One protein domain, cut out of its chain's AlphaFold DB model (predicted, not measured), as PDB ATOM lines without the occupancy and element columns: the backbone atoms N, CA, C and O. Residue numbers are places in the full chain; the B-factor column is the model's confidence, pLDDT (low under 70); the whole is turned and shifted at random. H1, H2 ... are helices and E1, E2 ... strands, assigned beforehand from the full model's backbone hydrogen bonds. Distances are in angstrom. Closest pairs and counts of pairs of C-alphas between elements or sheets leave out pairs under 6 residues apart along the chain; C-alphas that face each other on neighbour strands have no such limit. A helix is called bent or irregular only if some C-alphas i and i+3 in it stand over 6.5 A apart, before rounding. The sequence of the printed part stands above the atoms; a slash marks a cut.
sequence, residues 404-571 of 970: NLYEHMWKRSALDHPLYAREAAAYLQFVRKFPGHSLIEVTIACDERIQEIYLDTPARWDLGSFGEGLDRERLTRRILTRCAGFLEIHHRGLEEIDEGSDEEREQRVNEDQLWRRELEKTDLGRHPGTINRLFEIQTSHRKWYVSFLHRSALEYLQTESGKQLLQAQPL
ATOM      1  N   ASN A 404      64.305  72.427  20.695       83.38
ATOM      2  CA  ASN A 404      65.561  71.695  20.820       83.38
ATOM      3  C   ASN A 404      65.883  71.450  22.296       83.38
ATOM      4  O   ASN A 404      66.395  70.391  22.637       83.38
ATOM      5  N   LEU A 405      65.533  72.394  23.179       82.06
ATOM      6  CA  LEU A 405      65.645  72.228  24.623       82.06
ATOM      7  C   LEU A 405      64.787  71.075  25.137       82.06
ATOM      8  O   LEU A 405      65.323  70.227  25.839       82.06
ATOM      9  N   TYR A 406      63.513  70.976  24.750       83.81
ATOM     10  CA  TYR A 406      62.690  69.808  25.091       83.81
ATOM     11  C   TYR A 406      63.253  68.511  24.519       83.81
ATOM     12  O   TYR A 406      63.290  67.496  25.212       83.81
ATOM     13  N   GLU A 407      63.737  68.544  23.278       83.31
ATOM     14  CA  GLU A 407      64.354  67.380  22.655       83.31
ATOM     15  C   GLU A 407      65.627  66.952  23.393       83.31
ATOM     16  O   GLU A 407      65.858  65.762  23.567       83.31
ATOM     17  N   HIS A 408      66.433  67.898  23.872       79.75
ATOM     18  CA  HIS A 408      67.619  67.629  24.676       79.75
ATOM     19  C   HIS A 408      67.277  67.201  26.102       79.75
ATOM     20  O   HIS A 408      67.903  66.278  26.603       79.75
ATOM     21  N   MET A 409      66.292  67.825  26.755       78.25
ATOM     22  CA  MET A 409      65.797  67.422  28.078       78.25
ATOM     23  C   MET A 409      65.319  65.984  28.045       78.25
ATOM     24  O   MET A 409      65.702  65.211  28.920       78.25
ATOM     25  N   TRP A 410      64.562  65.638  26.996       76.25
ATOM     26  CA  TRP A 410      64.256  64.267  26.646       76.25
ATOM     27  C   TRP A 410      65.576  63.532  26.422       76.25
ATOM     28  O   TRP A 410      66.049  62.936  27.370       76.25
ATOM     29  N   LYS A 411      66.260  63.643  25.279       74.62
ATOM     30  CA  LYS A 411      67.460  62.855  24.910       74.62
ATOM     31  C   LYS A 411      68.554  62.739  25.982       74.62
ATOM     32  O   LYS A 411      69.304  61.776  25.946       74.62
ATOM     33  N   ARG A 412      68.714  63.670  26.924       67.56
ATOM     34  CA  ARG A 412      69.698  63.586  28.017       67.56
ATOM     35  C   ARG A 412      69.386  62.473  29.016       67.56
ATOM     36  O   ARG A 412      70.319  61.920  29.594       67.56
ATOM     37  N   SER A 413      68.126  62.072  29.165       60.62
ATOM     38  CA  SER A 413      67.793  60.808  29.831       60.62
ATOM     39  C   SER A 413      68.148  59.569  28.977       60.62
ATOM     40  O   SER A 413      67.705  58.477  29.324       60.62
ATOM     41  N   ALA A 414      68.944  59.717  27.883       51.12
ATOM     42  CA  ALA A 414      69.300  58.746  26.808       51.12
ATOM     43  C   ALA A 414      69.378  57.293  27.282       51.12
ATOM     44  O   ALA A 414      68.797  56.392  26.683       51.12
ATOM     45  N   LEU A 415      70.119  57.103  28.368       55.06
ATOM     46  CA  LEU A 415      70.487  55.802  28.911       55.06
ATOM     47  C   LEU A 415      69.297  55.070  29.547       55.06
ATOM     48  O   LEU A 415      69.240  53.846  29.479       55.06
ATOM     49  N   ASP A 416      68.322  55.812  30.076       57.84
ATOM     50  CA  ASP A 416      67.122  55.277  30.721       57.84
ATOM     51  C   ASP A 416      65.850  55.434  29.860       57.84
ATOM     52  O   ASP A 416      64.790  54.933  30.242       57.84
ATOM     53  N   HIS A 417      65.913  56.097  28.689       60.69
ATOM     54  CA  HIS A 417      64.713  56.360  27.869       60.69
ATOM     55  C   HIS A 417      63.883  55.137  27.560       60.69
ATOM     56  O   HIS A 417      62.674  55.237  27.735       60.69
ATOM     57  N   PRO A 418      64.443  54.007  27.087       64.56
ATOM     58  CA  PRO A 418      63.599  52.870  26.748       64.56
ATOM     59  C   PRO A 418      62.805  52.373  27.964       64.56
ATOM     60  O   PRO A 418      61.691  51.886  27.808       64.56
ATOM     61  N   LEU A 419      63.357  52.544  29.172       69.81
ATOM     62  CA  LEU A 419      62.735  52.123  30.425       69.81
ATOM     63  C   LEU A 419      61.620  53.075  30.870       69.81
ATOM     64  O   LEU A 419      60.633  52.624  31.440       69.81
ATOM     65  N   TYR A 420      61.771  54.383  30.640       79.62
ATOM     66  CA  TYR A 420      60.829  55.398  31.135       79.62
ATOM     67  C   TYR A 420      59.878  55.944  30.072       79.62
ATOM     68  O   TYR A 420      58.895  56.586  30.429       79.62
ATOM     69  N   ALA A 421      60.128  55.690  28.785       81.81
ATOM     70  CA  ALA A 421      59.346  56.256  27.690       81.81
ATOM     71  C   ALA A 421      57.877  55.852  27.717       81.81
ATOM     72  O   ALA A 421      57.032  56.688  27.415       81.81
ATOM     73  N   ARG A 422      57.568  54.625  28.147       86.12
ATOM     74  CA  ARG A 422      56.182  54.189  28.353       86.12
ATOM     75  C   ARG A 422      55.490  55.025  29.432       86.12
ATOM     76  O   ARG A 422      54.555  55.752  29.116       86.12
ATOM     77  N   GLU A 423      56.027  55.025  30.660       86.88
ATOM     78  CA  GLU A 423      55.489  55.821  31.781       86.88
ATOM     79  C   GLU A 423      55.350  57.308  31.402       86.88
ATOM     80  O   GLU A 423      54.303  57.914  31.623       86.88
ATOM     81  N   ALA A 424      56.378  57.896  30.784       88.69
ATOM     82  CA  ALA A 424      56.361  59.286  30.336       88.69
ATOM     83  C   ALA A 424      55.254  59.543  29.303       88.69
ATOM     84  O   ALA A 424      54.496  60.500  29.439       88.69
ATOM     85  N   ALA A 425      55.122  58.681  28.291       90.44
ATOM     86  CA  ALA A 425      54.077  58.799  27.282       90.44
ATOM     87  C   ALA A 425      52.673  58.693  27.893       90.44
ATOM     88  O   ALA A 425      51.789  59.446  27.479       90.44
ATOM     89  N   ALA A 426      52.459  57.820  28.886       91.31
ATOM     90  CA  ALA A 426      51.190  57.741  29.609       91.31
ATOM     91  C   ALA A 426      50.872  59.049  30.347       91.31
ATOM     92  O   ALA A 426      49.811  59.626  30.111       91.31
ATOM     93  N   TYR A 427      51.804  59.558  31.163       92.00
ATOM     94  CA  TYR A 427      51.623  60.819  31.891       92.00
ATOM     95  C   TYR A 427      51.334  61.994  30.951       92.00
ATOM     96  O   TYR A 427      50.377  62.739  31.154       92.00
ATOM     97  N   LEU A 428      52.133  62.142  29.891       92.12
ATOM     98  CA  LEU A 428      52.004  63.248  28.943       92.12
ATOM     99  C   LEU A 428      50.683  63.189  28.169       92.12
ATOM    100  O   LEU A 428      50.063  64.229  27.958       92.12
ATOM    101  N   GLN A 429      50.224  62.001  27.759       92.94
ATOM    102  CA  GLN A 429      48.923  61.848  27.095       92.94
ATOM    103  C   GLN A 429      47.757  62.105  28.050       92.94
ATOM    104  O   GLN A 429      46.800  62.770  27.654       92.94
ATOM    105  N   PHE A 430      47.849  61.623  29.293       91.31
ATOM    106  CA  PHE A 430      46.814  61.814  30.302       91.31
ATOM    107  C   PHE A 430      46.655  63.289  30.666       91.31
ATOM    108  O   PHE A 430      45.577  63.835  30.466       91.31
ATOM    109  N   VAL A 431      47.728  63.973  31.077       89.62
ATOM    110  CA  VAL A 431      47.679  65.401  31.447       89.62
ATOM    111  C   VAL A 431      47.294  66.277  30.251       89.62
ATOM    112  O   VAL A 431      46.591  67.271  30.406       89.62
ATOM    113  N   ARG A 432      47.695  65.900  29.028       88.56
ATOM    114  CA  ARG A 432      47.269  66.602  27.807       88.56
ATOM    115  C   ARG A 432      45.767  66.468  27.562       88.56
ATOM    116  O   ARG A 432      45.156  67.394  27.034       88.56
ATOM    117  N   LYS A 433      45.189  65.304  27.856       85.50
ATOM    118  CA  LYS A 433      43.762  65.035  27.659       85.50
ATOM    119  C   LYS A 433      42.908  65.594  28.800       85.50
ATOM    120  O   LYS A 433      41.784  66.021  28.544       85.50
ATOM    121  N   PHE A 434      43.462  65.600  30.005       82.44
ATOM    122  CA  PHE A 434      42.817  65.913  31.272       82.44
ATOM    123  C   PHE A 434      43.678  66.918  32.059       82.44
ATOM    124  O   PHE A 434      44.353  66.546  33.024       82.44
ATOM    125  N   PRO A 435      43.727  68.195  31.636       76.12
ATOM    126  CA  PRO A 435      44.516  69.203  32.335       76.12
ATOM    127  C   PRO A 435      43.977  69.443  33.754       76.12
ATOM    128  O   PRO A 435      42.796  69.231  34.032       76.12
ATOM    129  N   GLY A 436      44.852  69.867  34.669       72.75
ATOM    130  CA  GLY A 436      44.469  70.283  36.023       72.75
ATOM    131  C   GLY A 436      44.123  69.155  37.001       72.75
ATOM    132  O   GLY A 436      43.666  69.446  38.104       72.75
ATOM    133  N   HIS A 437      44.344  67.891  36.630       83.62
ATOM    134  CA  HIS A 437      44.103  66.750  37.515       83.62
ATOM    135  C   HIS A 437      45.157  66.657  38.626       83.62
ATOM    136  O   HIS A 437      46.299  67.113  38.482       83.62
ATOM    137  N   SER A 438      44.763  66.060  39.752       87.50
ATOM    138  CA  SER A 438      45.628  65.968  40.929       87.50
ATOM    139  C   SER A 438      46.842  65.057  40.704       87.50
ATOM    140  O   SER A 438      46.795  64.109  39.917       87.50
ATOM    141  N   LEU A 439      47.914  65.278  41.471       88.62
ATOM    142  CA  LEU A 439      49.102  64.414  41.472       88.62
ATOM    143  C   LEU A 439      48.758  62.941  41.739       88.62
ATOM    144  O   LEU A 439      49.292  62.044  41.082       88.62
ATOM    145  N   ILE A 440      47.862  62.696  42.697       88.75
ATOM    146  CA  ILE A 440      47.451  61.345  43.086       88.75
ATOM    147  C   ILE A 440      46.665  60.673  41.957       88.75
ATOM    148  O   ILE A 440      46.955  59.534  41.604       88.75
ATOM    149  N   GLU A 441      45.719  61.383  41.348       87.69
ATOM    150  CA  GLU A 441      44.881  60.843  40.275       87.69
ATOM    151  C   GLU A 441      45.698  60.491  39.034       87.69
ATOM    152  O   GLU A 441      45.620  59.370  38.533       87.69
ATOM    153  N   VAL A 442      46.562  61.415  38.599       89.94
ATOM    154  CA  VAL A 442      47.478  61.208  37.472       89.94
ATOM    155  C   VAL A 442      48.375  59.990  37.716       89.94
ATOM    156  O   VAL A 442      48.618  59.205  36.800       89.94
ATOM    157  N   THR A 443      48.829  59.795  38.957       89.31
ATOM    158  CA  THR A 443      49.632  58.630  39.346       89.31
ATOM    159  C   THR A 443      48.835  57.332  39.243       89.31
ATOM    160  O   THR A 443      49.297  56.395  38.599       89.31
ATOM    161  N   ILE A 444      47.638  57.264  39.834       87.19
ATOM    162  CA  ILE A 444      46.788  56.062  39.787       87.19
ATOM    163  C   ILE A 444      46.435  55.711  38.330       87.19
ATOM    164  O   ILE A 444      46.452  54.545  37.932       87.19
ATOM    165  N   ALA A 445      46.176  56.721  37.498       88.25
ATOM    166  CA  ALA A 445      45.819  56.537  36.095       88.25
ATOM    167  C   ALA A 445      46.985  56.087  35.190       88.25
ATOM    168  O   ALA A 445      46.737  55.508  34.123       88.25
ATOM    169  N   CYS A 446      48.243  56.356  35.563       89.25
ATOM    170  CA  CYS A 446      49.386  56.204  34.653       89.25
ATOM    171  C   CYS A 446      50.535  55.321  35.159       89.25
ATOM    172  O   CYS A 446      51.260  54.782  34.323       89.25
ATOM    173  N   ASP A 447      50.742  55.167  36.470       86.00
ATOM    174  CA  ASP A 447      51.850  54.367  37.009       86.00
ATOM    175  C   ASP A 447      51.513  52.873  36.940       86.00
ATOM    176  O   ASP A 447      50.771  52.363  37.777       86.00
ATOM    177  N   GLU A 448      52.086  52.167  35.960       81.44
ATOM    178  CA  GLU A 448      51.833  50.737  35.714       81.44
ATOM    179  C   GLU A 448      52.007  49.884  36.987       81.44
ATOM    180  O   GLU A 448      51.222  48.972  37.211       81.44
ATOM    181  N   ARG A 449      52.929  50.228  37.900       78.50
ATOM    182  CA  ARG A 449      53.116  49.474  39.160       78.50
ATOM    183  C   ARG A 449      51.969  49.678  40.134       78.50
ATOM    184  O   ARG A 449      51.574  48.751  40.826       78.50
ATOM    185  N   ILE A 450      51.462  50.908  40.222       78.62
ATOM    186  CA  ILE A 450      50.287  51.201  41.044       78.62
ATOM    187  C   ILE A 450      49.085  50.462  40.455       78.62
ATOM    188  O   ILE A 450      48.339  49.845  41.208       78.62
ATOM    189  N   GLN A 451      48.968  50.434  39.124       77.62
ATOM    190  CA  GLN A 451      47.939  49.672  38.418       77.62
ATOM    191  C   GLN A 451      48.038  48.167  38.681       77.62
ATOM    192  O   GLN A 451      47.030  47.563  39.025       77.62
ATOM    193  N   GLU A 452      49.227  47.567  38.622       74.75
ATOM    194  CA  GLU A 452      49.463  46.145  38.930       74.75
ATOM    195  C   GLU A 452      49.068  45.770  40.370       74.75
ATOM    196  O   GLU A 452      48.522  44.686  40.611       74.75
ATOM    197  N   ILE A 453      49.304  46.667  41.341       69.06
ATOM    198  CA  ILE A 453      48.937  46.429  42.747       69.06
ATOM    199  C   ILE A 453      47.427  46.200  42.872       69.06
ATOM    200  O   ILE A 453      47.003  45.285  43.584       69.06
ATOM    201  N   TYR A 454      46.612  46.985  42.161       65.31
ATOM    202  CA  TYR A 454      45.162  46.865  42.261       65.31
ATOM    203  C   TYR A 454      44.517  45.941  41.211       65.31
ATOM    204  O   TYR A 454      43.535  45.266  41.533       65.31
ATOM    205  N   LEU A 455      45.084  45.834  40.006       65.56
ATOM    206  CA  LEU A 455      44.566  45.004  38.911       65.56
ATOM    207  C   LEU A 455      44.996  43.534  39.041       65.56
ATOM    208  O   LEU A 455      44.137  42.662  39.130       65.56
ATOM    209  N   ASP A 456      46.294  43.243  39.155       59.09
ATOM    210  CA  ASP A 456      46.817  41.900  38.847       59.09
ATOM    211  C   ASP A 456      47.157  41.044  40.073       59.09
ATOM    212  O   ASP A 456      47.248  39.819  39.985       59.09
ATOM    213  N   THR A 457      47.335  41.655  41.246       57.44
ATOM    214  CA  THR A 457      47.787  40.902  42.423       57.44
ATOM    215  C   THR A 457      46.599  40.188  43.106       57.44
ATOM    216  O   THR A 457      45.643  40.863  43.505       57.44
ATOM    217  N   PRO A 458      46.630  38.849  43.299       52.28
ATOM    218  CA  PRO A 458      45.600  38.098  44.039       52.28
ATOM    219  C   PRO A 458      45.716  38.248  45.569       52.28
ATOM    220  O   PRO A 458      44.943  37.656  46.320       52.28
ATOM    221  N   ALA A 459      46.707  39.003  46.050       52.06
ATOM    222  CA  ALA A 459      46.947  39.230  47.468       52.06
ATOM    223  C   ALA A 459      45.937  40.223  48.064       52.06
ATOM    224  O   ALA A 459      45.465  41.142  47.392       52.06
ATOM    225  N   ARG A 460      45.643  40.052  49.360       54.09
ATOM    226  CA  ARG A 460      44.905  41.041  50.155       54.09
ATOM    227  C   ARG A 460      45.632  42.379  50.082       54.09
ATOM    228  O   ARG A 460      46.847  42.425  50.262       54.09
ATOM    229  N   TRP A 461      44.885  43.442  49.821       59.41
ATOM    230  CA  TRP A 461      45.434  44.786  49.807       59.41
ATOM    231  C   TRP A 461      45.840  45.202  51.215       59.41
ATOM    232  O   TRP A 461      45.045  45.100  52.147       59.41
ATOM    233  N   ASP A 462      47.066  45.700  51.348       61.03
ATOM    234  CA  ASP A 462      47.496  46.436  52.528       61.03
ATOM    235  C   ASP A 462      47.641  47.913  52.164       61.03
ATOM    236  O   ASP A 462      48.457  48.292  51.317       61.03
ATOM    237  N   LEU A 463      46.834  48.750  52.813       62.84
ATOM    238  CA  LEU A 463      46.792  50.184  52.562       62.84
ATOM    239  C   LEU A 463      48.081  50.890  53.015       62.84
ATOM    240  O   LEU A 463      48.394  51.959  52.495       62.84
ATOM    241  N   GLY A 464      48.863  50.275  53.913       64.62
ATOM    242  CA  GLY A 464      50.218  50.724  54.229       64.62
ATOM    243  C   GLY A 464      51.114  50.694  52.989       64.62
ATOM    244  O   GLY A 464      51.595  51.735  52.544       64.62
ATOM    245  N   SER A 465      51.257  49.521  52.366       67.38
ATOM    246  CA  SER A 465      52.082  49.337  51.161       67.38
ATOM    247  C   SER A 465      51.604  50.141  49.939       67.38
ATOM    248  O   SER A 465      52.412  50.755  49.236       67.38
ATOM    249  N   PHE A 466      50.291  50.200  49.693       70.62
ATOM    250  CA  PHE A 466      49.720  51.014  48.615       70.62
ATOM    251  C   PHE A 466      49.918  52.509  48.891       70.62
ATOM    252  O   PHE A 466      50.334  53.271  48.015       70.62
ATOM    253  N   GLY A 467      49.708  52.906  50.149       68.50
ATOM    254  CA  GLY A 467      49.978  54.238  50.654       68.50
ATOM    255  C   GLY A 467      51.415  54.668  50.389       68.50
ATOM    256  O   GLY A 467      51.602  55.750  49.849       68.50
ATOM    257  N   GLU A 468      52.430  53.848  50.677       71.38
ATOM    258  CA  GLU A 468      53.845  54.142  50.364       71.38
ATOM    259  C   GLU A 468      54.104  54.390  48.866       71.38
ATOM    260  O   GLU A 468      55.014  55.139  48.484       71.38
ATOM    261  N   GLY A 469      53.313  53.757  47.996       72.50
ATOM    262  CA  GLY A 469      53.307  54.006  46.557       72.50
ATOM    263  C   GLY A 469      52.809  55.406  46.195       72.50
ATOM    264  O   GLY A 469      53.341  56.012  45.269       72.50
ATOM    265  N   LEU A 470      51.863  55.939  46.972       79.19
ATOM    266  CA  LEU A 470      51.224  57.245  46.780       79.19
ATOM    267  C   LEU A 470      51.872  58.389  47.577       79.19
ATOM    268  O   LEU A 470      51.257  59.425  47.824       79.19
ATOM    269  N   ASP A 471      53.127  58.219  47.987       81.69
ATOM    270  CA  ASP A 471      53.858  59.258  48.702       81.69
ATOM    271  C   ASP A 471      54.116  60.499  47.847       81.69
ATOM    272  O   ASP A 471      54.796  60.423  46.826       81.69
ATOM    273  N   ARG A 472      53.637  61.664  48.298       82.88
ATOM    274  CA  ARG A 472      53.745  62.933  47.564       82.88
ATOM    275  C   ARG A 472      55.170  63.222  47.092       82.88
ATOM    276  O   ARG A 472      55.365  63.584  45.932       82.88
ATOM    277  N   GLU A 473      56.174  63.084  47.956       78.75
ATOM    278  CA  GLU A 473      57.560  63.429  47.612       78.75
ATOM    279  C   GLU A 473      58.173  62.427  46.643       78.75
ATOM    280  O   GLU A 473      58.929  62.788  45.734       78.75
ATOM    281  N   ARG A 474      57.846  61.147  46.814       82.88
ATOM    282  CA  ARG A 474      58.222  60.095  45.871       82.88
ATOM    283  C   ARG A 474      57.579  60.311  44.502       82.88
ATOM    284  O   ARG A 474      58.289  60.245  43.500       82.88
ATOM    285  N   LEU A 475      56.278  60.587  44.459       83.88
ATOM    286  CA  LEU A 475      55.516  60.818  43.231       83.88
ATOM    287  C   LEU A 475      55.995  62.064  42.500       83.88
ATOM    288  O   LEU A 475      56.243  62.012  41.296       83.88
ATOM    289  N   THR A 476      56.242  63.141  43.246       80.81
ATOM    290  CA  THR A 476      56.818  64.379  42.712       80.81
ATOM    291  C   THR A 476      58.147  64.105  42.026       80.81
ATOM    292  O   THR A 476      58.325  64.410  40.847       80.81
ATOM    293  N   ARG A 477      59.073  63.433  42.723       80.38
ATOM    294  CA  ARG A 477      60.362  63.043  42.136       80.38
ATOM    295  C   ARG A 477      60.185  62.143  40.919       80.38
ATOM    296  O   ARG A 477      60.926  62.296  39.948       80.38
ATOM    297  N   ARG A 478      59.223  61.219  40.948       83.38
ATOM    298  CA  ARG A 478      58.988  60.281  39.849       83.38
ATOM    299  C   ARG A 478      58.485  60.992  38.602       83.38
ATOM    300  O   ARG A 478      59.125  60.831  37.572       83.38
ATOM    301  N   ILE A 479      57.428  61.800  38.680       84.25
ATOM    302  CA  ILE A 479      56.907  62.531  37.513       84.25
ATOM    303  C   ILE A 479      57.990  63.437  36.924       84.25
ATOM    304  O   ILE A 479      58.245  63.364  35.722       84.25
ATOM    305  N   LEU A 480      58.693  64.204  37.765       78.12
ATOM    306  CA  LEU A 480      59.767  65.096  37.313       78.12
ATOM    307  C   LEU A 480      60.904  64.332  36.614       78.12
ATOM    308  O   LEU A 480      61.409  64.782  35.587       78.12
ATOM    309  N   THR A 481      61.271  63.153  37.130       78.62
ATOM    310  CA  THR A 481      62.323  62.309  36.538       78.62
ATOM    311  C   THR A 481      61.857  61.627  35.251       78.62
ATOM    312  O   THR A 481      62.581  61.622  34.261       78.62
ATOM    313  N   ARG A 482      60.658  61.029  35.247       82.69
ATOM    314  CA  ARG A 482      60.128  60.236  34.123       82.69
ATOM    315  C   ARG A 482      59.744  61.109  32.944       82.69
ATOM    316  O   ARG A 482      60.054  60.768  31.811       82.69
ATOM    317  N   CYS A 483      59.122  62.248  33.218       84.25
ATOM    318  CA  CYS A 483      58.689  63.180  32.189       84.25
ATOM    319  C   CYS A 483      59.783  64.182  31.818       84.25
ATOM    320  O   CYS A 483      59.473  65.152  31.146       84.25
ATOM    321  N   ALA A 484      61.032  63.994  32.265       79.06
ATOM    322  CA  ALA A 484      62.177  64.840  31.923       79.06
ATOM    323  C   ALA A 484      61.921  66.356  32.087       79.06
ATOM    324  O   ALA A 484      62.429  67.152  31.305       79.06
ATOM    325  N   GLY A 485      61.109  66.761  33.073       75.62
ATOM    326  CA  GLY A 485      60.731  68.164  33.295       75.62
ATOM    327  C   GLY A 485      59.696  68.748  32.322       75.62
ATOM    328  O   GLY A 485      59.538  69.961  32.272       75.62
ATOM    329  N   PHE A 486      58.980  67.932  31.542       83.81
ATOM    330  CA  PHE A 486      57.838  68.392  30.732       83.81
ATOM    331  C   PHE A 486      56.624  68.787  31.577       83.81
ATOM    332  O   PHE A 486      55.812  69.604  31.143       83.81
ATOM    333  N   LEU A 487      56.491  68.169  32.750       86.94
ATOM    334  CA  LEU A 487      55.399  68.389  33.686       86.94
ATOM    335  C   LEU A 487      55.930  69.075  34.943       86.94
ATOM    336  O   LEU A 487      57.022  68.748  35.411       86.94
ATOM    337  N   GLU A 488      55.129  69.976  35.493       83.81
ATOM    338  CA  GLU A 488      55.327  70.609  36.792       83.81
ATOM    339  C   GLU A 488      54.182  70.244  37.737       83.81
ATOM    340  O   GLU A 488      53.087  69.846  37.324       83.81
ATOM    341  N   ILE A 489      54.471  70.338  39.032       83.12
ATOM    342  CA  ILE A 489      53.522  70.060  40.100       83.12
ATOM    343  C   ILE A 489      53.335  71.348  40.878       83.12
ATOM    344  O   ILE A 489      54.300  71.934  41.367       83.12
ATOM    345  N   HIS A 490      52.085  71.754  41.005       79.31
ATOM    346  CA  HIS A 490      51.700  73.001  41.636       79.31
ATOM    347  C   HIS A 490      50.945  72.722  42.931       79.31
ATOM    348  O   HIS A 490      50.316  71.671  43.080       79.31
ATOM    349  N   HIS A 491      51.006  73.677  43.853       76.69
ATOM    350  CA  HIS A 491      50.289  73.652  45.118       76.69
ATOM    351  C   HIS A 491      49.221  74.744  45.107       76.69
ATOM    352  O   HIS A 491      49.575  75.914  44.993       76.69
ATOM    353  N   ARG A 492      47.947  74.386  45.275       64.75
ATOM    354  CA  ARG A 492      46.881  75.365  45.532       64.75
ATOM    355  C   ARG A 492      47.029  75.909  46.948       64.75
ATOM    356  O   ARG A 492      47.080  75.133  47.908       64.75
ATOM    357  N   GLY A 493      47.139  77.227  47.080       47.72
ATOM    358  CA  GLY A 493      47.173  77.894  48.383       47.72
ATOM    359  C   GLY A 493      45.880  77.660  49.175       47.72
ATOM    360  O   GLY A 493      44.829  77.405  48.596       47.72
ATOM    361  N   LEU A 494      45.948  77.775  50.507       39.41
ATOM    362  CA  LEU A 494      44.778  77.727  51.407       39.41
ATOM    363  C   LEU A 494      43.764  78.864  51.158       39.41
ATOM    364  O   LEU A 494      42.718  78.878  51.788       39.41
ATOM    365  N   GLU A 495      44.068  79.819  50.279       41.31
ATOM    366  CA  GLU A 495      43.166  80.910  49.885       41.31
ATOM    367  C   GLU A 495      42.367  80.575  48.610       41.31
ATOM    368  O   GLU A 495      41.253  81.050  48.459       41.31
ATOM    369  N   GLU A 496      42.866  79.690  47.737       40.47
ATOM    370  CA  GLU A 496      42.234  79.372  46.437       40.47
ATOM    371  C   GLU A 496      41.274  78.169  46.478       40.47
ATOM    372  O   GLU A 496      40.473  77.973  45.568       40.47
ATOM    373  N   ILE A 497      41.362  77.314  47.503       41.78
ATOM    374  CA  ILE A 497      40.369  76.244  47.756       41.78
ATOM    375  C   ILE A 497      39.185  76.798  48.576       41.78
ATOM    376  O   ILE A 497      38.169  76.136  48.752       41.78
ATOM    377  N   ASP A 498      39.331  78.018  49.084       39.00
ATOM    378  CA  ASP A 498      38.678  78.510  50.289       39.00
ATOM    379  C   ASP A 498      38.069  79.898  50.043       39.00
ATOM    380  O   ASP A 498      38.080  80.762  50.913       39.00
ATOM    381  N   GLU A 499      37.484  80.090  48.856       41.53
ATOM    382  CA  GLU A 499      36.525  81.177  48.577       41.53
ATOM    383  C   GLU A 499      35.186  80.979  49.332       41.53
ATOM    384  O   GLU A 499      34.160  81.547  48.967       41.53
ATOM    385  N   GLY A 500      35.184  80.154  50.381       44.09
ATOM    386  CA  GLY A 500      34.078  79.995  51.309       44.09
ATOM    387  C   GLY A 500      34.177  80.992  52.454       44.09
ATOM    388  O   GLY A 500      35.274  81.398  52.841       44.09
ATOM    389  N   SER A 501      33.035  81.366  53.033       47.41
ATOM    390  CA  SER A 501      33.010  82.128  54.285       47.41
ATOM    391  C   SER A 501      33.815  81.408  55.383       47.41
ATOM    392  O   SER A 501      34.048  80.198  55.316       47.41
ATOM    393  N   ASP A 502      34.219  82.127  56.435       51.47
ATOM    394  CA  ASP A 502      34.885  81.515  57.598       51.47
ATOM    395  C   ASP A 502      34.072  80.337  58.190       51.47
ATOM    396  O   ASP A 502      34.649  79.390  58.725       51.47
ATOM    397  N   GLU A 503      32.747  80.341  58.006       48.06
ATOM    398  CA  GLU A 503      31.844  79.247  58.382       48.06
ATOM    399  C   GLU A 503      32.077  77.973  57.552       48.06
ATOM    400  O   GLU A 503      32.073  76.875  58.105       48.06
ATOM    401  N   GLU A 504      32.352  78.079  56.248       45.31
ATOM    402  CA  GLU A 504      32.643  76.914  55.403       45.31
ATOM    403  C   GLU A 504      34.012  76.293  55.709       45.31
ATOM    404  O   GLU A 504      34.178  75.070  55.662       45.31
ATOM    405  N   ARG A 505      35.000  77.130  56.053       55.25
ATOM    406  CA  ARG A 505      36.305  76.684  56.565       55.25
ATOM    407  C   ARG A 505      36.136  75.850  57.825       55.25
ATOM    408  O   ARG A 505      36.690  74.754  57.933       55.25
ATOM    409  N   GLU A 506      35.362  76.369  58.771       58.28
ATOM    410  CA  GLU A 506      35.091  75.711  60.043       58.28
ATOM    411  C   GLU A 506      34.266  74.430  59.848       58.28
ATOM    412  O   GLU A 506      34.564  73.397  60.453       58.28
ATOM    413  N   GLN A 507      33.304  74.446  58.923       57.44
ATOM    414  CA  GLN A 507      32.521  73.277  58.542       57.44
ATOM    415  C   GLN A 507      33.392  72.163  57.945       57.44
ATOM    416  O   GLN A 507      33.293  71.022  58.391       57.44
ATOM    417  N   ARG A 508      34.316  72.474  57.028       60.56
ATOM    418  CA  ARG A 508      35.241  71.485  56.436       60.56
ATOM    419  C   ARG A 508      36.191  70.873  57.464       60.56
ATOM    420  O   ARG A 508      36.413  69.662  57.469       60.56
ATOM    421  N   VAL A 509      36.742  71.690  58.367       64.06
ATOM    422  CA  VAL A 509      37.576  71.191  59.475       64.06
ATOM    423  C   VAL A 509      36.762  70.271  60.387       64.06
ATOM    424  O   VAL A 509      37.268  69.235  60.826       64.06
ATOM    425  N   ASN A 510      35.497  70.611  60.643       64.50
ATOM    426  CA  ASN A 510      34.582  69.770  61.406       64.50
ATOM    427  C   ASN A 510      34.234  68.463  60.671       64.50
ATOM    428  O   ASN A 510      34.191  67.417  61.316       64.50
ATOM    429  N   GLU A 511      34.056  68.483  59.350       64.94
ATOM    430  CA  GLU A 511      33.797  67.298  58.515       64.94
ATOM    431  C   GLU A 511      34.989  66.332  58.485       64.94
ATOM    432  O   GLU A 511      34.809  65.135  58.713       64.94
ATOM    433  N   ASP A 512      36.216  66.829  58.297       67.06
ATOM    434  CA  ASP A 512      37.426  65.995  58.323       67.06
ATOM    435  C   ASP A 512      37.655  65.391  59.731       67.06
ATOM    436  O   ASP A 512      38.039  64.223  59.867       67.06
ATOM    437  N   GLN A 513      37.375  66.150  60.804       71.88
ATOM    438  CA  GLN A 513      37.427  65.636  62.180       71.88
ATOM    439  C   GLN A 513      36.341  64.595  62.458       71.88
ATOM    440  O   GLN A 513      36.612  63.587  63.118       71.88
ATOM    441  N   LEU A 514      35.121  64.824  61.971       69.00
ATOM    442  CA  LEU A 514      34.020  63.876  62.074       69.00
ATOM    443  C   LEU A 514      34.377  62.585  61.336       69.00
ATOM    444  O   LEU A 514      34.280  61.506  61.912       69.00
ATOM    445  N   TRP A 515      34.882  62.693  60.107       69.56
ATOM    446  CA  TRP A 515      35.285  61.542  59.312       69.56
ATOM    447  C   TRP A 515      36.394  60.729  59.976       69.56
ATOM    448  O   TRP A 515      36.319  59.502  60.021       69.56
ATOM    449  N   ARG A 516      37.384  61.398  60.578       74.56
ATOM    450  CA  ARG A 516      38.426  60.724  61.363       74.56
ATOM    451  C   ARG A 516      37.828  59.919  62.514       74.56
ATOM    452  O   ARG A 516      38.199  58.762  62.688       74.56
ATOM    453  N   ARG A 517      36.898  60.509  63.271       73.00
ATOM    454  CA  ARG A 517      36.218  59.824  64.382       73.00
ATOM    455  C   ARG A 517      35.395  58.632  63.903       73.00
ATOM    456  O   ARG A 517      35.355  57.632  64.607       73.00
ATOM    457  N   GLU A 518      34.759  58.715  62.735       67.50
ATOM    458  CA  GLU A 518      34.047  57.571  62.153       67.50
ATOM    459  C   GLU A 518      35.017  56.458  61.735       67.50
ATOM    460  O   GLU A 518      34.827  55.307  62.114       67.50
ATOM    461  N   LEU A 519      36.126  56.780  61.059       68.06
ATOM    462  CA  LEU A 519      37.145  55.783  60.706       68.06
ATOM    463  C   LEU A 519      37.749  55.094  61.942       68.06
ATOM    464  O   LEU A 519      38.015  53.892  61.901       68.06
ATOM    465  N   GLU A 520      37.932  55.824  63.043       73.94
ATOM    466  CA  GLU A 520      38.426  55.287  64.319       73.94
ATOM    467  C   GLU A 520      37.459  54.295  64.991       73.94
ATOM    468  O   GLU A 520      37.906  53.470  65.791       73.94
ATOM    469  N   LYS A 521      36.160  54.329  64.664       65.81
ATOM    470  CA  LYS A 521      35.168  53.352  65.154       65.81
ATOM    471  C   LYS A 521      35.192  52.039  64.371       65.81
ATOM    472  O   LYS A 521      34.817  51.000  64.914       65.81
ATOM    473  N   THR A 522      35.672  52.068  63.129       64.62
ATOM    474  CA  THR A 522      35.811  50.876  62.282       64.62
ATOM    475  C   THR A 522      37.015  50.010  62.687       64.62
ATOM    476  O   THR A 522      37.838  50.389  63.525       64.62
ATOM    477  N   ASP A 523      37.196  48.855  62.034       61.56
ATOM    478  CA  ASP A 523      38.399  48.023  62.203       61.56
ATOM    479  C   ASP A 523      39.712  48.779  61.879       61.56
ATOM    480  O   ASP A 523      40.773  48.411  62.398       61.56
ATOM    481  N   LEU A 524      39.658  49.877  61.104       63.94
ATOM    482  CA  LEU A 524      40.806  50.766  60.858       63.94
ATOM    483  C   LEU A 524      41.262  51.526  62.103       63.94
ATOM    484  O   LEU A 524      42.430  51.907  62.167       63.94
ATOM    485  N   GLY A 525      40.405  51.699  63.112       65.88
ATOM    486  CA  GLY A 525      40.773  52.317  64.389       65.88
ATOM    487  C   GLY A 525      41.898  51.580  65.118       65.88
ATOM    488  O   GLY A 525      42.651  52.178  65.885       65.88
ATOM    489  N   ARG A 526      42.096  50.287  64.820       68.50
ATOM    490  CA  ARG A 526      43.229  49.488  65.325       68.50
ATOM    491  C   ARG A 526      44.550  49.784  64.601       68.50
ATOM    492  O   ARG A 526      45.604  49.330  65.042       68.50
ATOM    493  N   HIS A 527      44.501  50.551  63.512       72.12
ATOM    494  CA  HIS A 527      45.613  50.862  62.618       72.12
ATOM    495  C   HIS A 527      45.717  52.383  62.363       72.12
ATOM    496  O   HIS A 527      45.516  52.846  61.239       72.12
ATOM    497  N   PRO A 528      46.090  53.194  63.373       74.19
ATOM    498  CA  PRO A 528      46.109  54.660  63.263       74.19
ATOM    499  C   PRO A 528      47.054  55.198  62.173       74.19
ATOM    500  O   PRO A 528      46.792  56.249  61.589       74.19
ATOM    501  N   GLY A 529      48.129  54.470  61.845       74.69
ATOM    502  CA  GLY A 529      49.011  54.815  60.722       74.69
ATOM    503  C   GLY A 529      48.289  54.791  59.370       74.69
ATOM    504  O   GLY A 529      48.519  55.659  58.532       74.69
ATOM    505  N   THR A 530      47.355  53.857  59.191       72.38
ATOM    506  CA  THR A 530      46.536  53.727  57.982       72.38
ATOM    507  C   THR A 530      45.551  54.884  57.843       72.38
ATOM    508  O   THR A 530      45.432  55.461  56.764       72.38
ATOM    509  N   ILE A 531      44.900  55.281  58.945       74.56
ATOM    510  CA  ILE A 531      44.002  56.446  58.974       74.56
ATOM    511  C   ILE A 531      44.773  57.715  58.604       74.56
ATOM    512  O   ILE A 531      44.348  58.462  57.728       74.56
ATOM    513  N   ASN A 532      45.945  57.943  59.207       79.62
ATOM    514  CA  ASN A 532      46.776  59.100  58.867       79.62
ATOM    515  C   ASN A 532      47.147  59.122  57.381       79.62
ATOM    516  O   ASN A 532      47.081  60.178  56.753       79.62
ATOM    517  N   ARG A 533      47.454  57.958  56.801       77.75
ATOM    518  CA  ARG A 533      47.807  57.872  55.387       77.75
ATOM    519  C   ARG A 533      46.647  58.219  54.451       77.75
ATOM    520  O   ARG A 533      46.875  58.867  53.434       77.75
ATOM    521  N   LEU A 534      45.416  57.844  54.795       77.19
ATOM    522  CA  LEU A 534      44.225  58.242  54.033       77.19
ATOM    523  C   LEU A 534      44.059  59.766  53.992       77.19
ATOM    524  O   LEU A 534      43.897  60.338  52.914       77.19
ATOM    525  N   PHE A 535      44.203  60.433  55.139       78.75
ATOM    526  CA  PHE A 535      44.142  61.897  55.214       78.75
ATOM    527  C   PHE A 535      45.281  62.579  54.445       78.75
ATOM    528  O   PHE A 535      45.073  63.625  53.829       78.75
ATOM    529  N   GLU A 536      46.481  61.995  54.430       79.69
ATOM    530  CA  GLU A 536      47.592  62.496  53.610       79.69
ATOM    531  C   GLU A 536      47.288  62.398  52.109       79.69
ATOM    532  O   GLU A 536      47.586  63.337  51.365       79.69
ATOM    533  N   ILE A 537      46.672  61.297  51.663       81.38
ATOM    534  CA  ILE A 537      46.244  61.111  50.269       81.38
ATOM    535  C   ILE A 537      45.153  62.123  49.908       81.38
ATOM    536  O   ILE A 537      45.284  62.807  48.895       81.38
ATOM    537  N   GLN A 538      44.125  62.278  50.747       79.19
ATOM    538  CA  GLN A 538      43.040  63.250  50.562       79.19
ATOM    539  C   GLN A 538      43.579  64.686  50.486       79.19
ATOM    540  O   GLN A 538      43.285  65.430  49.549       79.19
ATOM    541  N   THR A 539      44.447  65.061  51.428       79.62
ATOM    542  CA  THR A 539      45.106  66.374  51.440       79.62
ATOM    543  C   THR A 539      45.940  66.576  50.177       79.62
ATOM    544  O   THR A 539      45.917  67.649  49.575       79.62
ATOM    545  N   SER A 540      46.672  65.541  49.754       81.88
ATOM    546  CA  SER A 540      47.516  65.608  48.563       81.88
ATOM    547  C   SER A 540      46.693  65.750  47.282       81.88
ATOM    548  O   SER A 540      47.038  66.559  46.426       81.88
ATOM    549  N   HIS A 541      45.593  65.005  47.176       83.88
ATOM    550  CA  HIS A 541      44.648  65.069  46.065       83.88
ATOM    551  C   HIS A 541      44.048  66.475  45.908       83.88
ATOM    552  O   HIS A 541      44.025  67.006  44.800       83.88
ATOM    553  N   ARG A 542      43.642  67.113  47.015       76.88
ATOM    554  CA  ARG A 542      43.034  68.456  47.012       76.88
ATOM    555  C   ARG A 542      44.030  69.578  46.696       76.88
ATOM    556  O   ARG A 542      43.678  70.548  46.031       76.88
ATOM    557  N   LYS A 543      45.266  69.468  47.195       77.25
ATOM    558  CA  LYS A 543      46.240  70.575  47.154       77.25
ATOM    559  C   LYS A 543      47.183  70.544  45.960       77.25
ATOM    560  O   LYS A 543      47.678  71.599  45.582       77.25
ATOM    561  N   TRP A 544      47.465  69.377  45.384       81.81
ATOM    562  CA  TRP A 544      48.540  69.241  44.397       81.81
ATOM    563  C   TRP A 544      48.019  68.806  43.036       81.81
ATOM    564  O   TRP A 544      47.434  67.731  42.911       81.81
ATOM    565  N   TYR A 545      48.306  69.597  42.005       83.88
ATOM    566  CA  TYR A 545      47.895  69.330  40.626       83.88
ATOM    567  C   TYR A 545      49.084  69.288  39.675       83.88
ATOM    568  O   TYR A 545      50.118  69.916  39.911       83.88
ATOM    569  N   VAL A 546      48.929  68.520  38.598       85.19
ATOM    570  CA  VAL A 546      49.959  68.342  37.572       85.19
ATOM    571  C   VAL A 546      49.577  69.145  36.341       85.19
ATOM    572  O   VAL A 546      48.450  69.061  35.849       85.19
ATOM    573  N   SER A 547      50.528  69.909  35.816       82.94
ATOM    574  CA  SER A 547      50.357  70.643  34.567       82.94
ATOM    575  C   SER A 547      51.618  70.546  33.708       82.94
ATOM    576  O   SER A 547      52.640  70.008  34.134       82.94
ATOM    577  N   PHE A 548      51.548  71.009  32.462       85.00
ATOM    578  CA  PHE A 548      52.748  71.141  31.640       85.00
ATOM    579  C   PHE A 548      53.578  72.334  32.110       85.00
ATOM    580  O   PHE A 548      53.026  73.417  32.266       85.00
ATOM    581  N   LEU A 549      54.903  72.156  32.193       81.19
ATOM    582  CA  LEU A 549      55.878  73.210  32.525       81.19
ATOM    583  C   LEU A 549      55.592  74.516  31.771       81.19
ATOM    584  O   LEU A 549      55.696  75.616  32.297       81.19
ATOM    585  N   HIS A 550      55.275  74.393  30.484       78.88
ATOM    586  CA  HIS A 550      54.875  75.516  29.655       78.88
ATOM    587  C   HIS A 550      54.121  74.999  28.430       78.88
ATOM    588  O   HIS A 550      54.371  73.889  27.957       78.88
ATOM    589  N   ARG A 551      53.253  75.820  27.833       76.81
ATOM    590  CA  ARG A 551      52.493  75.455  26.620       76.81
ATOM    591  C   ARG A 551      53.357  75.000  25.437       76.81
ATOM    592  O   ARG A 551      52.936  74.171  24.642       76.81
ATOM    593  N   SER A 552      54.599  75.477  25.343       82.44
ATOM    594  CA  SER A 552      55.541  75.020  24.309       82.44
ATOM    595  C   SER A 552      55.899  73.538  24.439       82.44
ATOM    596  O   SER A 552      56.309  72.938  23.452       82.44
ATOM    597  N   ALA A 553      55.731  72.932  25.618       84.62
ATOM    598  CA  ALA A 553      55.874  71.492  25.794       84.62
ATOM    599  C   ALA A 553      54.752  70.739  25.057       84.62
ATOM    600  O   ALA A 553      55.025  69.766  24.360       84.62
ATOM    601  N   LEU A 554      53.506  71.229  25.126       83.62
ATOM    602  CA  LEU A 554      52.378  70.679  24.361       83.62
ATOM    603  C   LEU A 554      52.597  70.814  22.851       83.62
ATOM    604  O   LEU A 554      52.331  69.873  22.107       83.62
ATOM    605  N   GLU A 555      53.108  71.960  22.399       84.56
ATOM    606  CA  GLU A 555      53.450  72.191  20.989       84.56
ATOM    607  C   GLU A 555      54.574  71.265  20.522       84.56
ATOM    608  O   GLU A 555      54.486  70.670  19.449       84.56
ATOM    609  N   TYR A 556      55.605  71.073  21.351       88.25
ATOM    610  CA  TYR A 556      56.664  70.114  21.064       88.25
ATOM    611  C   TYR A 556      56.095  68.707  20.850       88.25
ATOM    612  O   TYR A 556      56.494  68.034  19.902       88.25
ATOM    613  N   LEU A 557      55.108  68.276  21.647       88.50
ATOM    614  CA  LEU A 557      54.442  66.977  21.473       88.50
ATOM    615  C   LEU A 557      53.683  66.828  20.138       88.50
ATOM    616  O   LEU A 557      53.294  65.716  19.783       88.50
ATOM    617  N   GLN A 558      53.476  67.913  19.385       86.94
ATOM    618  CA  GLN A 558      52.890  67.882  18.039       86.94
ATOM    619  C   GLN A 558      53.939  67.729  16.925       86.94
ATOM    620  O   GLN A 558      53.584  67.351  15.803       86.94
ATOM    621  N   THR A 559      55.214  67.995  17.222       89.31
ATOM    622  CA  THR A 559      56.335  67.759  16.300       89.31
ATOM    623  C   THR A 559      56.544  66.265  16.061       89.31
ATOM    624  O   THR A 559      56.028  65.428  16.801       89.31
ATOM    625  N   GLU A 560      57.324  65.907  15.042       85.88
ATOM    626  CA  GLU A 560      57.622  64.502  14.751       85.88
ATOM    627  C   GLU A 560      58.356  63.814  15.917       85.88
ATOM    628  O   GLU A 560      57.923  62.758  16.375       85.88
ATOM    629  N   SER A 561      59.383  64.455  16.489       84.81
ATOM    630  CA  SER A 561      60.091  63.941  17.674       84.81
ATOM    631  C   SER A 561      59.164  63.795  18.890       84.81
ATOM    632  O   SER A 561      59.238  62.812  19.627       84.81
ATOM    633  N   GLY A 562      58.253  64.750  19.097       87.06
ATOM    634  CA  GLY A 562      57.263  64.689  20.173       87.06
ATOM    635  C   GLY A 562      56.218  63.588  19.976       87.06
ATOM    636  O   GLY A 562      55.879  62.881  20.923       87.06
ATOM    637  N   LYS A 563      55.751  63.370  18.744       88.69
ATOM    638  CA  LYS A 563      54.860  62.250  18.412       88.69
ATOM    639  C   LYS A 563      55.551  60.910  18.631       88.69
ATOM    640  O   LYS A 563      54.934  60.020  19.203       88.69
ATOM    641  N   GLN A 564      56.821  60.779  18.248       87.25
ATOM    642  CA  GLN A 564      57.618  59.575  18.512       87.25
ATOM    643  C   GLN A 564      57.738  59.276  20.012       87.25
ATOM    644  O   GLN A 564      57.639  58.116  20.405       87.25
ATOM    645  N   LEU A 565      57.872  60.305  20.855       86.75
ATOM    646  CA  LEU A 565      57.811  60.158  22.312       86.75
ATOM    647  C   LEU A 565      56.468  59.561  22.760       86.75
ATOM    648  O   LEU A 565      56.453  58.575  23.492       86.75
ATOM    649  N   LEU A 566      55.342  60.097  22.283       89.31
ATOM    650  CA  LEU A 566      54.019  59.576  22.652       89.31
ATOM    651  C   LEU A 566      53.770  58.145  22.138       89.31
ATOM    652  O   LEU A 566      53.068  57.375  22.788       89.31
ATOM    653  N   GLN A 567      54.382  57.757  21.014       88.62
ATOM    654  CA  GLN A 567      54.291  56.398  20.462       88.62
ATOM    655  C   GLN A 567      54.978  55.330  21.321       88.62
ATOM    656  O   GLN A 567      54.764  54.142  21.089       88.62
ATOM    657  N   ALA A 568      55.766  55.707  22.332       87.19
ATOM    658  CA  ALA A 568      56.316  54.735  23.272       87.19
ATOM    659  C   ALA A 568      55.218  53.964  24.029       87.19
ATOM    660  O   ALA A 568      55.423  52.805  24.388       87.19
ATOM    661  N   GLN A 569      54.048  54.579  24.233       88.25
ATOM    662  CA  GLN A 569      52.841  53.916  24.723       88.25
ATOM    663  C   GLN A 569      51.620  54.555  24.053       88.25
ATOM    664  O   GLN A 569      51.075  55.516  24.593       88.25
ATOM    665  N   PRO A 570      51.183  54.075  22.879       87.62
ATOM    666  CA  PRO A 570      50.038  54.663  22.200       87.62
ATOM    667  C   PRO A 570      48.776  54.414  23.028       87.62
ATOM    668  O   PRO A 570      48.421  53.264  23.275       87.62
ATOM    669  N   LEU A 571      48.112  55.488  23.466       88.69
ATOM    670  CA  LEU A 571      46.836  55.411  24.172       88.69
ATOM    671  C   LEU A 571      45.744  56.043  23.314       88.69
ATOM    672  O   LEU A 571      45.809  57.213  22.927       88.69
TER     673      LEU A 571
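What this domain is: This is residues 404 to 571 of the 970 residues of the protein "NACHT domain-containing protein" of Cladophialophora immunda (UniProt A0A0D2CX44). Three helices that touch one another, H2, H3 and H6, make the core of a flat model, and the short antiparallel pair E1 and E2 packs on them. From E2 the helix H9 reaches out to one end, where H7 folds back beside it as a V with H8 at the tip; H1, H10 and H11 gather at the other end, and H4 and H5 lie at one edge, with residues 455 to 460 sticking out. The 168 residues printed include eleven named helices and two named strands, in the order H1 to H6, E1, H7 to H9, E2, H10, H11, and the class is mostly helix. The whole is only just loose, close to compact, with a radius of gyration of the C-alphas of 18.7 A and spans of 55 by 45 by 23 A.

How they stand to each other: H1, residues 404 to 412, is close to but not clearly touching H2, residues 417 to 433, where the C-alphas of Lys 411 and His 417 are closest at 7.6 A. H3, residues 439 to 446, touches H2 at a steep tilt of 66 degrees, opposite ways, closest at the C-alphas of Ala 426 and Cys 446, 5.6 A. H4, residues 448 to 455, touches H3 only at the corner, with Ile 444 and Ile 450 closest at 6.1 A between C-alphas. H4 and H5, residues 463 to 469, form a helical hairpin at a shallow tilt of 19 degrees; they only just touch, with 3 pairs of C-alphas within 8 A, the closest being Ile 450 and Gly 469 at 6.9 A. H6, residues 472 to 482, touches H3, closest at the C-alphas of Thr 443 and Leu 475, 7.4 A, and touches residues 420 to 427 of H2, closest at Ala 424 and Arg 482, 5.4 A. E1, residues 487 to 491, and E2, residues 544 to 548, are antiparallel neighbours at 148 degrees; N 488 and O 547, 2.8 A, and N 545 and O 490, 3.1 A, are within hydrogen-bond range. H7, residues 502 to 521, touches H9, residues 528 to 543, at a shallow tilt of 31 degrees, opposite ways, through residues 516 to 520 of H7 and 528 to 531 of H9; the C-alphas of Leu 519 and Ile 531 are closest at 7.1 A. H8, residues 523 to 526, only just touches H9, only at the corner, with 3 pairs of C-alphas within 8 A, closest at Leu 524 and Ile 531, 6.8 A. H9 also touches H5, closest at the C-alphas of Gly 464 and Thr 530, 6.1 A, and with residues 537 to 541 alone it touches H3, about perpendicular at 87 degrees, closest at Ile 440 and His 541, 5.5 A. H10, residues 551 to 556, touches no helix but is near H1, with the C-alphas of Tyr 406 and Ala 553 closest at 7.1 A. H11, residues 560 to 566, touches H2 about perpendicular at 90 degrees, closest at the C-alphas of Ala 425 and Leu 566, 4.7 A. Every O i to N i+4 pair is within hydrogen-bond range in H1, H3 to H7 and H9 to H11; H2 has 11 of 13, and H8 is too short for such a pair.

Where its parts are: H1 begins at C-alpha 404, (65.561, 71.695, 20.820). H2 is 22.7 A long and irregular, with C-alphas 419 and 422 7.2 A apart, and has a kink of 28 degrees near residue 424. H6 is 15.1 A long, and E1 and E2 are 13.6 A each. H7, the longest helix, runs 29.2 A from C-alpha 502 at (34.885, 81.515, 57.598), and H9 is 22.6 A long. H11 ends at C-alpha 566, (54.019, 59.576, 22.652).

The domain as a whole: The C-alphas farthest apart are those of Asn 404 and Lys 521, 56.8 A. The printed part has no cut and no long link; the links H4 to H5 and E1 to H7 are short, and the others are tight. The mean pLDDT of the printed part is 74.8, and 53 residues are under 70, among them residues 453 to 465 and 492 to 512.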